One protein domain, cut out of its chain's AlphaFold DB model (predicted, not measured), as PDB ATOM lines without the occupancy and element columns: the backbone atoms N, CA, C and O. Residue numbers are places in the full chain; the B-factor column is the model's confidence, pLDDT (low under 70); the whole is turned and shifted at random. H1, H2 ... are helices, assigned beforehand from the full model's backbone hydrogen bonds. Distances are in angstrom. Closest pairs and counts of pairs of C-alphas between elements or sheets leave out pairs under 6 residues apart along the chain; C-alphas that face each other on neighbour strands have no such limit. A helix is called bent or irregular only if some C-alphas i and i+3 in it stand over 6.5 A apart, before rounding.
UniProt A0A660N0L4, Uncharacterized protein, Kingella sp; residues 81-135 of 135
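AT A GLANCE: This is residues 81 to 135 of the 135 residues of an uncharacterized protein of Kingella sp (UniProt A0A660N0L4). A long helix, H1, and a much shorter one, H2, make a lopsided helical hairpin: after a long loop the chain folds back, and H2 packs beside the last part of H1. The first part of H1, residues 81 to 96, sticks out as a bare arm that makes much of the length. The printed part has 55 residues with two named helices, H1 then H2, and no named strand; the class is all helix. The whole is loose, with a radius of gyration of the C-alphas of 14.1 A, and the C-alphas span 49 by 22 by 12 A.

IN THESE COORDINATES: H1 holds residues 81 to 108, from C-alpha 81 at (10.448, -15.911, 5.028) to C-alpha 108 at (39.133, -42.264, -4.041), 40.0 A from first to last C-alpha. It is neither bent nor irregular, but only just: C-alphas 99 and 102 are 6.0 A apart. H2 holds residues 120 to 130 and measures 15.5 A, ending with C-alpha 130 at (35.093, -26.775, 7.474).

HOW THE PARTS SIT: H1 touches H2 with residues 100 to 108 alone. The closest C-alphas of the two are those of Ala 104 and Ser 122, 5.2 A apart. The helices form a helical hairpin, at a shallow tilt of 18 degrees, opposite ways. In H2 every O i to N i+4 pair is within hydrogen-bond range; in H1 23 of 24 are.

THE WHOLE: The two C-alphas farthest apart, those of Glu 81 and Thr 112, are 49.5 A apart. Without residues 81 to 96, which stand free, the body spans 29 by 22 by 12 A. The link from H1 to H2, 11 residues, is long. The printed part has no cut and ends at Asp 135, the chain's last residue. The mean pLDDT of the printed part is 75.6; residues 86 to 87, 112, 116 to 117 and 133 to 135 are under 70.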
ATOM      1  N   GLU A  81       9.741 -16.007   6.309       73.75
ATOM      2  CA  GLU A  81      10.448 -15.911   5.028       73.75
ATOM      3  C   GLU A  81      11.944 -16.190   5.179       73.75
ATOM      4  O   GLU A  81      12.502 -16.986   4.424       73.75
ATOM      5  N   GLN A  82      12.592 -15.610   6.195       70.38
ATOM      6  CA  GLN A  82      14.003 -15.883   6.486       70.38
ATOM      7  C   GLN A  82      14.232 -17.353   6.859       70.38
ATOM      8  O   GLN A  82      15.195 -17.975   6.402       70.38
ATOM      9  N   LEU A  83      13.329 -17.940   7.647       70.94
ATOM     10  CA  LEU A  83      13.403 -19.346   8.032       70.94
ATOM     11  C   LEU A  83      13.150 -20.277   6.841       70.94
ATOM     12  O   LEU A  83      13.840 -21.285   6.702       70.94
ATOM     13  N   ALA A  84      12.192 -19.952   5.971       71.50
ATOM     14  CA  ALA A  84      11.910 -20.709   4.756       71.50
ATOM     15  C   ALA A  84      13.084 -20.647   3.771       71.50
ATOM     16  O   ALA A  84      13.498 -21.686   3.260       71.50
ATOM     17  N   ALA A  85      13.682 -19.468   3.570       73.94
ATOM     18  CA  ALA A  85      14.879 -19.305   2.749       73.94
ATOM     19  C   ALA A  85      16.070 -20.093   3.319       73.94
ATOM     20  O   ALA A  85      16.751 -20.805   2.582       73.94
ATOM     21  N   THR A  86      16.273 -20.036   4.638       69.25
ATOM     22  CA  THR A  86      17.332 -20.798   5.317       69.25
ATOM     23  C   THR A  86      17.102 -22.304   5.187       69.25
ATOM     24  O   THR A  86      18.043 -23.036   4.899       69.25
ATOM     25  N   ARG A  87      15.860 -22.787   5.340       66.81
ATOM     26  CA  ARG A  87      15.521 -24.208   5.146       66.81
ATOM     27  C   ARG A  87      15.760 -24.664   3.712       66.81
ATOM     28  O   ARG A  87      16.386 -25.699   3.527       66.81
ATOM     29  N   ALA A  88      15.344 -23.879   2.720       72.50
ATOM     30  CA  ALA A  88      15.580 -24.200   1.314       72.50
ATOM     31  C   ALA A  88      17.083 -24.284   0.987       72.50
ATOM     32  O   ALA A  88      17.521 -25.218   0.318       72.50
ATOM     33  N   GLN A  89      17.893 -23.357   1.513       76.50
ATOM     34  CA  GLN A  89      19.354 -23.412   1.379       76.50
ATOM     35  C   GLN A  89      19.955 -24.633   2.090       76.50
ATOM     36  O   GLN A  89      20.886 -25.252   1.575       76.50
ATOM     37  N   LEU A  90      19.426 -25.000   3.260       75.88
ATOM     38  CA  LEU A  90      19.888 -26.167   4.009       75.88
ATOM     39  C   LEU A  90      19.577 -27.472   3.265       75.88
ATOM     40  O   LEU A  90      20.445 -28.334   3.165       75.88
ATOM     41  N   GLU A  91      18.377 -27.594   2.699       73.06
ATOM     42  CA  GLU A  91      17.960 -28.744   1.889       73.06
ATOM     43  C   GLU A  91      18.789 -28.872   0.604       73.06
ATOM     44  O   GLU A  91      19.240 -29.971   0.276       73.06
ATOM     45  N   GLN A  92      19.063 -27.760  -0.089       76.88
ATOM     46  CA  GLN A  92      19.942 -27.753  -1.264       76.88
ATOM     47  C   GLN A  92      21.355 -28.223  -0.909       76.88
ATOM     48  O   GLN A  92      21.865 -29.149  -1.540       76.88
ATOM     49  N   ARG A  93      21.954 -27.671   0.156       76.69
ATOM     50  CA  ARG A  93      23.287 -28.099   0.611       76.69
ATOM     51  C   ARG A  93      23.311 -29.553   1.065       76.69
ATOM     52  O   ARG A  93      24.267 -30.264   0.774       76.69
ATOM     53  N   GLN A  94      22.262 -30.021   1.740       75.06
ATOM     54  CA  GLN A  94      22.139 -31.420   2.147       75.06
ATOM     55  C   GLN A  94      22.107 -32.356   0.932       75.06
ATOM     56  O   GLN A  94      22.742 -33.412   0.955       75.06
ATOM     57  N   TYR A  95      21.389 -31.974  -0.127       76.69
ATOM     58  CA  TYR A  95      21.289 -32.749  -1.361       76.69
ATOM     59  C   TYR A  95      22.599 -32.766  -2.156       76.69
ATOM     60  O   TYR A  95      23.003 -33.821  -2.646       76.69
ATOM     61  N   GLU A  96      23.282 -31.624  -2.256       78.75
ATOM     62  CA  GLU A  96      24.603 -31.517  -2.883       78.75
ATOM     63  C   GLU A  96      25.632 -32.373  -2.141       78.75
ATOM     64  O   GLU A  96      26.256 -33.235  -2.758       78.75
ATOM     65  N   LEU A  97      25.720 -32.252  -0.812       77.69
ATOM     66  CA  LEU A  97      26.621 -33.071   0.006       77.69
ATOM     67  C   LEU A  97      26.334 -34.571  -0.140       77.69
ATOM     68  O   LEU A  97      27.262 -35.366  -0.265       77.69
ATOM     69  N   ASN A  98      25.060 -34.974  -0.185       76.12
ATOM     70  CA  ASN A  98      24.684 -36.378  -0.369       76.12
ATOM     71  C   ASN A  98      25.095 -36.934  -1.748       76.12
ATOM     72  O   ASN A  98      25.246 -38.141  -1.905       76.12
ATOM     73  N   LYS A  99      25.302 -36.079  -2.756       78.81
ATOM     74  CA  LYS A  99      25.882 -36.487  -4.045       78.81
ATOM     75  C   LYS A  99      27.403 -36.452  -4.034       78.81
ATOM     76  O   LYS A  99      28.036 -37.363  -4.561       78.81
ATOM     77  N   GLU A 100      27.981 -35.404  -3.459       79.44
ATOM     78  CA  GLU A 100      29.424 -35.179  -3.467       79.44
ATOM     79  C   GLU A 100      30.179 -36.210  -2.625       79.44
ATOM     80  O   GLU A 100      31.224 -36.681  -3.059       79.44
ATOM     81  N   ILE A 101      29.637 -36.625  -1.473       77.25
ATOM     82  CA  ILE A 101      30.259 -37.627  -0.592       77.25
ATOM     83  C   ILE A 101      30.462 -38.977  -1.303       77.25
ATOM     84  O   ILE A 101      31.604 -39.417  -1.404       77.25
ATOM     85  N   PRO A 102      29.424 -39.657  -1.835       78.38
ATOM     86  CA  PRO A 102      29.624 -40.931  -2.521       78.38
ATOM     87  C   PRO A 102      30.443 -40.777  -3.805       78.38
ATOM     88  O   PRO A 102      31.154 -41.706  -4.174       78.38
ATOM     89  N   HIS A 103      30.388 -39.618  -4.472       81.81
ATOM     90  CA  HIS A 103      31.219 -39.356  -5.642       81.81
ATOM     91  C   HIS A 103      32.705 -39.248  -5.281       81.81
ATOM     92  O   HIS A 103      33.524 -39.903  -5.922       81.81
ATOM     93  N   ALA A 104      33.048 -38.499  -4.231       79.06
ATOM     94  CA  ALA A 104      34.413 -38.381  -3.721       79.06
ATOM     95  C   ALA A 104      34.940 -39.736  -3.220       79.06
ATOM     96  O   ALA A 104      36.025 -40.153  -3.613       79.06
ATOM     97  N   THR A 105      34.129 -40.487  -2.467       79.56
ATOM     98  CA  THR A 105      34.482 -41.846  -2.026       79.56
ATOM     99  C   THR A 105      34.687 -42.791  -3.211       79.56
ATOM    100  O   THR A 105      35.592 -43.622  -3.190       79.56
ATOM    101  N   HIS A 106      33.874 -42.687  -4.266       81.69
ATOM    102  CA  HIS A 106      34.050 -43.504  -5.465       81.69
ATOM    103  C   HIS A 106      35.329 -43.128  -6.222       81.69
ATOM    104  O   HIS A 106      36.068 -44.020  -6.622       81.69
ATOM    105  N   GLN A 107      35.626 -41.833  -6.384       81.12
ATOM    106  CA  GLN A 107      36.871 -41.353  -6.998       81.12
ATOM    107  C   GLN A 107      38.107 -41.814  -6.223       81.12
ATOM    108  O   GLN A 107      39.069 -42.284  -6.825       81.12
ATOM    109  N   ASP A 108      38.057 -41.762  -4.892       78.88
ATOM    110  CA  ASP A 108      39.133 -42.264  -4.041       78.88
ATOM    111  C   ASP A 108      39.366 -43.771  -4.238       78.88
ATOM    112  O   ASP A 108      40.500 -44.235  -4.175       78.88
ATOM    113  N   ASN A 109      38.318 -44.535  -4.556       80.25
ATOM    114  CA  ASN A 109      38.376 -45.984  -4.754       80.25
ATOM    115  C   ASN A 109      38.565 -46.432  -6.218       80.25
ATOM    116  O   ASN A 109      38.610 -47.631  -6.483       80.25
ATOM    117  N   GLN A 110      38.691 -45.503  -7.173       79.00
ATOM    118  CA  GLN A 110      38.942 -45.818  -8.589       79.00
ATOM    119  C   GLN A 110      40.424 -46.106  -8.908       79.00
ATOM    120  O   GLN A 110      40.734 -46.555 -10.011       79.00
ATOM    121  N   GLY A 111      41.338 -45.832  -7.972       71.88
ATOM    122  CA  GLY A 111      42.778 -46.042  -8.131       71.88
ATOM    123  C   GLY A 111      43.264 -47.440  -7.725       71.88
ATOM    124  O   GLY A 111      42.495 -48.338  -7.402       71.88
ATOM    125  N   THR A 112      44.587 -47.628  -7.711       68.44
ATOM    126  CA  THR A 112      45.233 -48.894  -7.304       68.44
ATOM    127  C   THR A 112      45.106 -49.173  -5.800       68.44
ATOM    128  O   THR A 112      45.262 -50.311  -5.361       68.44
ATOM    129  N   THR A 113      44.827 -48.138  -5.005       73.56
ATOM    130  CA  THR A 113      44.627 -48.212  -3.557       73.56
ATOM    131  C   THR A 113      43.159 -47.961  -3.245       73.56
ATOM    132  O   THR A 113      42.632 -46.899  -3.551       73.56
ATOM    133  N   VAL A 114      42.507 -48.948  -2.632       75.12
ATOM    134  CA  VAL A 114      41.120 -48.851  -2.165       75.12
ATOM    135  C   VAL A 114      41.139 -48.286  -0.745       75.12
ATOM    136  O   VAL A 114      41.737 -48.877   0.157       75.12
ATOM    137  N   TYR A 115      40.489 -47.145  -0.543       73.38
ATOM    138  CA  TYR A 115      40.342 -46.493   0.752       73.38
ATOM    139  C   TYR A 115      38.992 -46.871   1.367       73.38
ATOM    140  O   TYR A 115      37.932 -46.440   0.914       73.38
ATOM    141  N   ASN A 116      39.025 -47.637   2.458       67.88
ATOM    142  CA  ASN A 116      37.837 -47.986   3.249       67.88
ATOM    143  C   ASN A 116      37.472 -46.868   4.258       67.88
ATOM    144  O   ASN A 116      37.117 -47.132   5.405       67.88
ATOM    145  N   GLY A 117      37.677 -45.609   3.859       68.00
ATOM    146  CA  GLY A 117      37.651 -44.420   4.712       68.00
ATOM    147  C   GLY A 117      37.854 -43.135   3.901       68.00
ATOM    148  O   GLY A 117      37.537 -43.099   2.717       68.00
ATOM    149  N   ILE A 118      38.381 -42.077   4.525       75.31
ATOM    150  CA  ILE A 118      38.625 -40.788   3.857       75.31
ATOM    151  C   ILE A 118      39.888 -40.884   2.984       75.31
ATOM    152  O   ILE A 118      40.995 -40.978   3.513       75.31
ATOM    153  N   GLY A 119      39.713 -40.870   1.659       79.12
ATOM    154  CA  GLY A 119      40.796 -40.685   0.686       79.12
ATOM    155  C   GLY A 119      41.042 -39.206   0.365       79.12
ATOM    156  O   GLY A 119      40.489 -38.318   1.014       79.12
ATOM    157  N   ASN A 120      41.889 -38.920  -0.624       83.81
ATOM    158  CA  ASN A 120      42.340 -37.553  -0.908       83.81
ATOM    159  C   ASN A 120      41.193 -36.613  -1.332       83.81
ATOM    160  O   ASN A 120      41.096 -35.485  -0.849       83.81
ATOM    161  N   HIS A 121      40.277 -37.083  -2.186       81.94
ATOM    162  CA  HIS A 121      39.131 -36.289  -2.638       81.94
ATOM    163  C   HIS A 121      38.121 -36.083  -1.509       81.94
ATOM    164  O   HIS A 121      37.575 -34.990  -1.350       81.94
ATOM    165  N   SER A 122      37.911 -37.105  -0.679       81.94
ATOM    166  CA  SER A 122      37.064 -37.010   0.512       81.94
ATOM    167  C   SER A 122      37.644 -36.043   1.554       81.94
ATOM    168  O   SER A 122      36.889 -35.303   2.186       81.94
ATOM    169  N   LEU A 123      38.975 -35.996   1.711       82.94
ATOM    170  CA  LEU A 123      39.666 -35.065   2.609       82.94
ATOM    171  C   LEU A 123      39.542 -33.619   2.111       82.94
ATOM    172  O   LEU A 123      39.223 -32.729   2.894       82.94
ATOM    173  N   HIS A 124      39.700 -33.390   0.802       82.88
ATOM    174  CA  HIS A 124      39.446 -32.091   0.169       82.88
ATOM    175  C   HIS A 124      38.003 -31.617   0.380       82.88
ATOM    176  O   HIS A 124      37.772 -30.448   0.699       82.88
ATOM    177  N   LEU A 125      37.026 -32.519   0.238       82.88
ATOM    178  CA  LEU A 125      35.618 -32.217   0.497       82.88
ATOM    179  C   LEU A 125      35.392 -31.812   1.962       82.88
ATOM    180  O   LEU A 125      34.691 -30.837   2.236       82.88
ATOM    181  N   TYR A 126      36.016 -32.536   2.894       79.62
ATOM    182  CA  TYR A 126      35.939 -32.263   4.327       79.62
ATOM    183  C   TYR A 126      36.578 -30.910   4.666       79.62
ATOM    184  O   TYR A 126      35.930 -30.051   5.259       79.62
ATOM    185  N   ASN A 127      37.801 -30.658   4.200       82.31
ATOM    186  CA  ASN A 127      38.502 -29.394   4.416       82.31
ATOM    187  C   ASN A 127      37.704 -28.205   3.865       82.31
ATOM    188  O   ASN A 127      37.512 -27.218   4.575       82.31
ATOM    189  N   ARG A 128      37.115 -28.342   2.671       79.44
ATOM    190  CA  ARG A 128      36.224 -27.333   2.078       79.44
ATOM    191  C   ARG A 128      34.969 -27.078   2.919       79.44
ATOM    192  O   ARG A 128      34.551 -25.930   3.040       79.44
ATOM    193  N   ALA A 129      34.368 -28.115   3.503       75.56
ATOM    194  CA  ALA A 129      33.176 -27.981   4.342       75.56
ATOM    195  C   ALA A 129      33.456 -27.258   5.673       75.56
ATOM    196  O   ALA A 129      32.592 -26.534   6.166       75.56
ATOM    197  N   PHE A 130      34.662 -27.423   6.229       78.75
ATOM    198  CA  PHE A 130      35.093 -26.775   7.474       78.75
ATOM    199  C   PHE A 130      35.873 -25.466   7.262       78.75
ATOM    200  O   PHE A 130      36.221 -24.803   8.237       78.75
ATOM    201  N   GLY A 131      36.107 -25.059   6.010       76.06
ATOM    202  CA  GLY A 131      36.807 -23.817   5.673       76.06
ATOM    203  C   GLY A 131      38.329 -23.880   5.836       76.06
ATOM    204  O   GLY A 131      38.971 -22.835   5.908       76.06
ATOM    205  N   TYR A 132      38.908 -25.081   5.892       74.81
ATOM    206  CA  TYR A 132      40.355 -25.268   5.829       74.81
ATOM    207  C   TYR A 132      40.841 -25.105   4.385       74.81
ATOM    208  O   TYR A 132      40.148 -25.495   3.440       74.81
ATOM    209  N   ALA A 133      42.026 -24.516   4.216       60.75
ATOM    210  CA  ALA A 133      42.674 -24.458   2.915       60.75
ATOM    211  C   ALA A 133      42.926 -25.892   2.417       60.75
ATOM    212  O   ALA A 133      43.267 -26.794   3.185       60.75
ATOM    213  N   ALA A 134      42.601 -26.122   1.148       60.50
ATOM    214  CA  ALA A 134      42.814 -27.400   0.494       60.50
ATOM    215  C   ALA A 134      44.249 -27.397  -0.047       60.50
ATOM    216  O   ALA A 134      44.474 -26.933  -1.166       60.50
ATOM    217  N   ASP A 135      45.186 -27.796   0.812       54.88
ATOM    218  CA  ASP A 135      46.629 -27.835   0.546       54.88
ATOM    219  C   ASP A 135      47.038 -29.144  -0.145       54.88
ATOM    220  O   ASP A 135      46.687 -30.225   0.389       54.88
TER     221      ASP A 135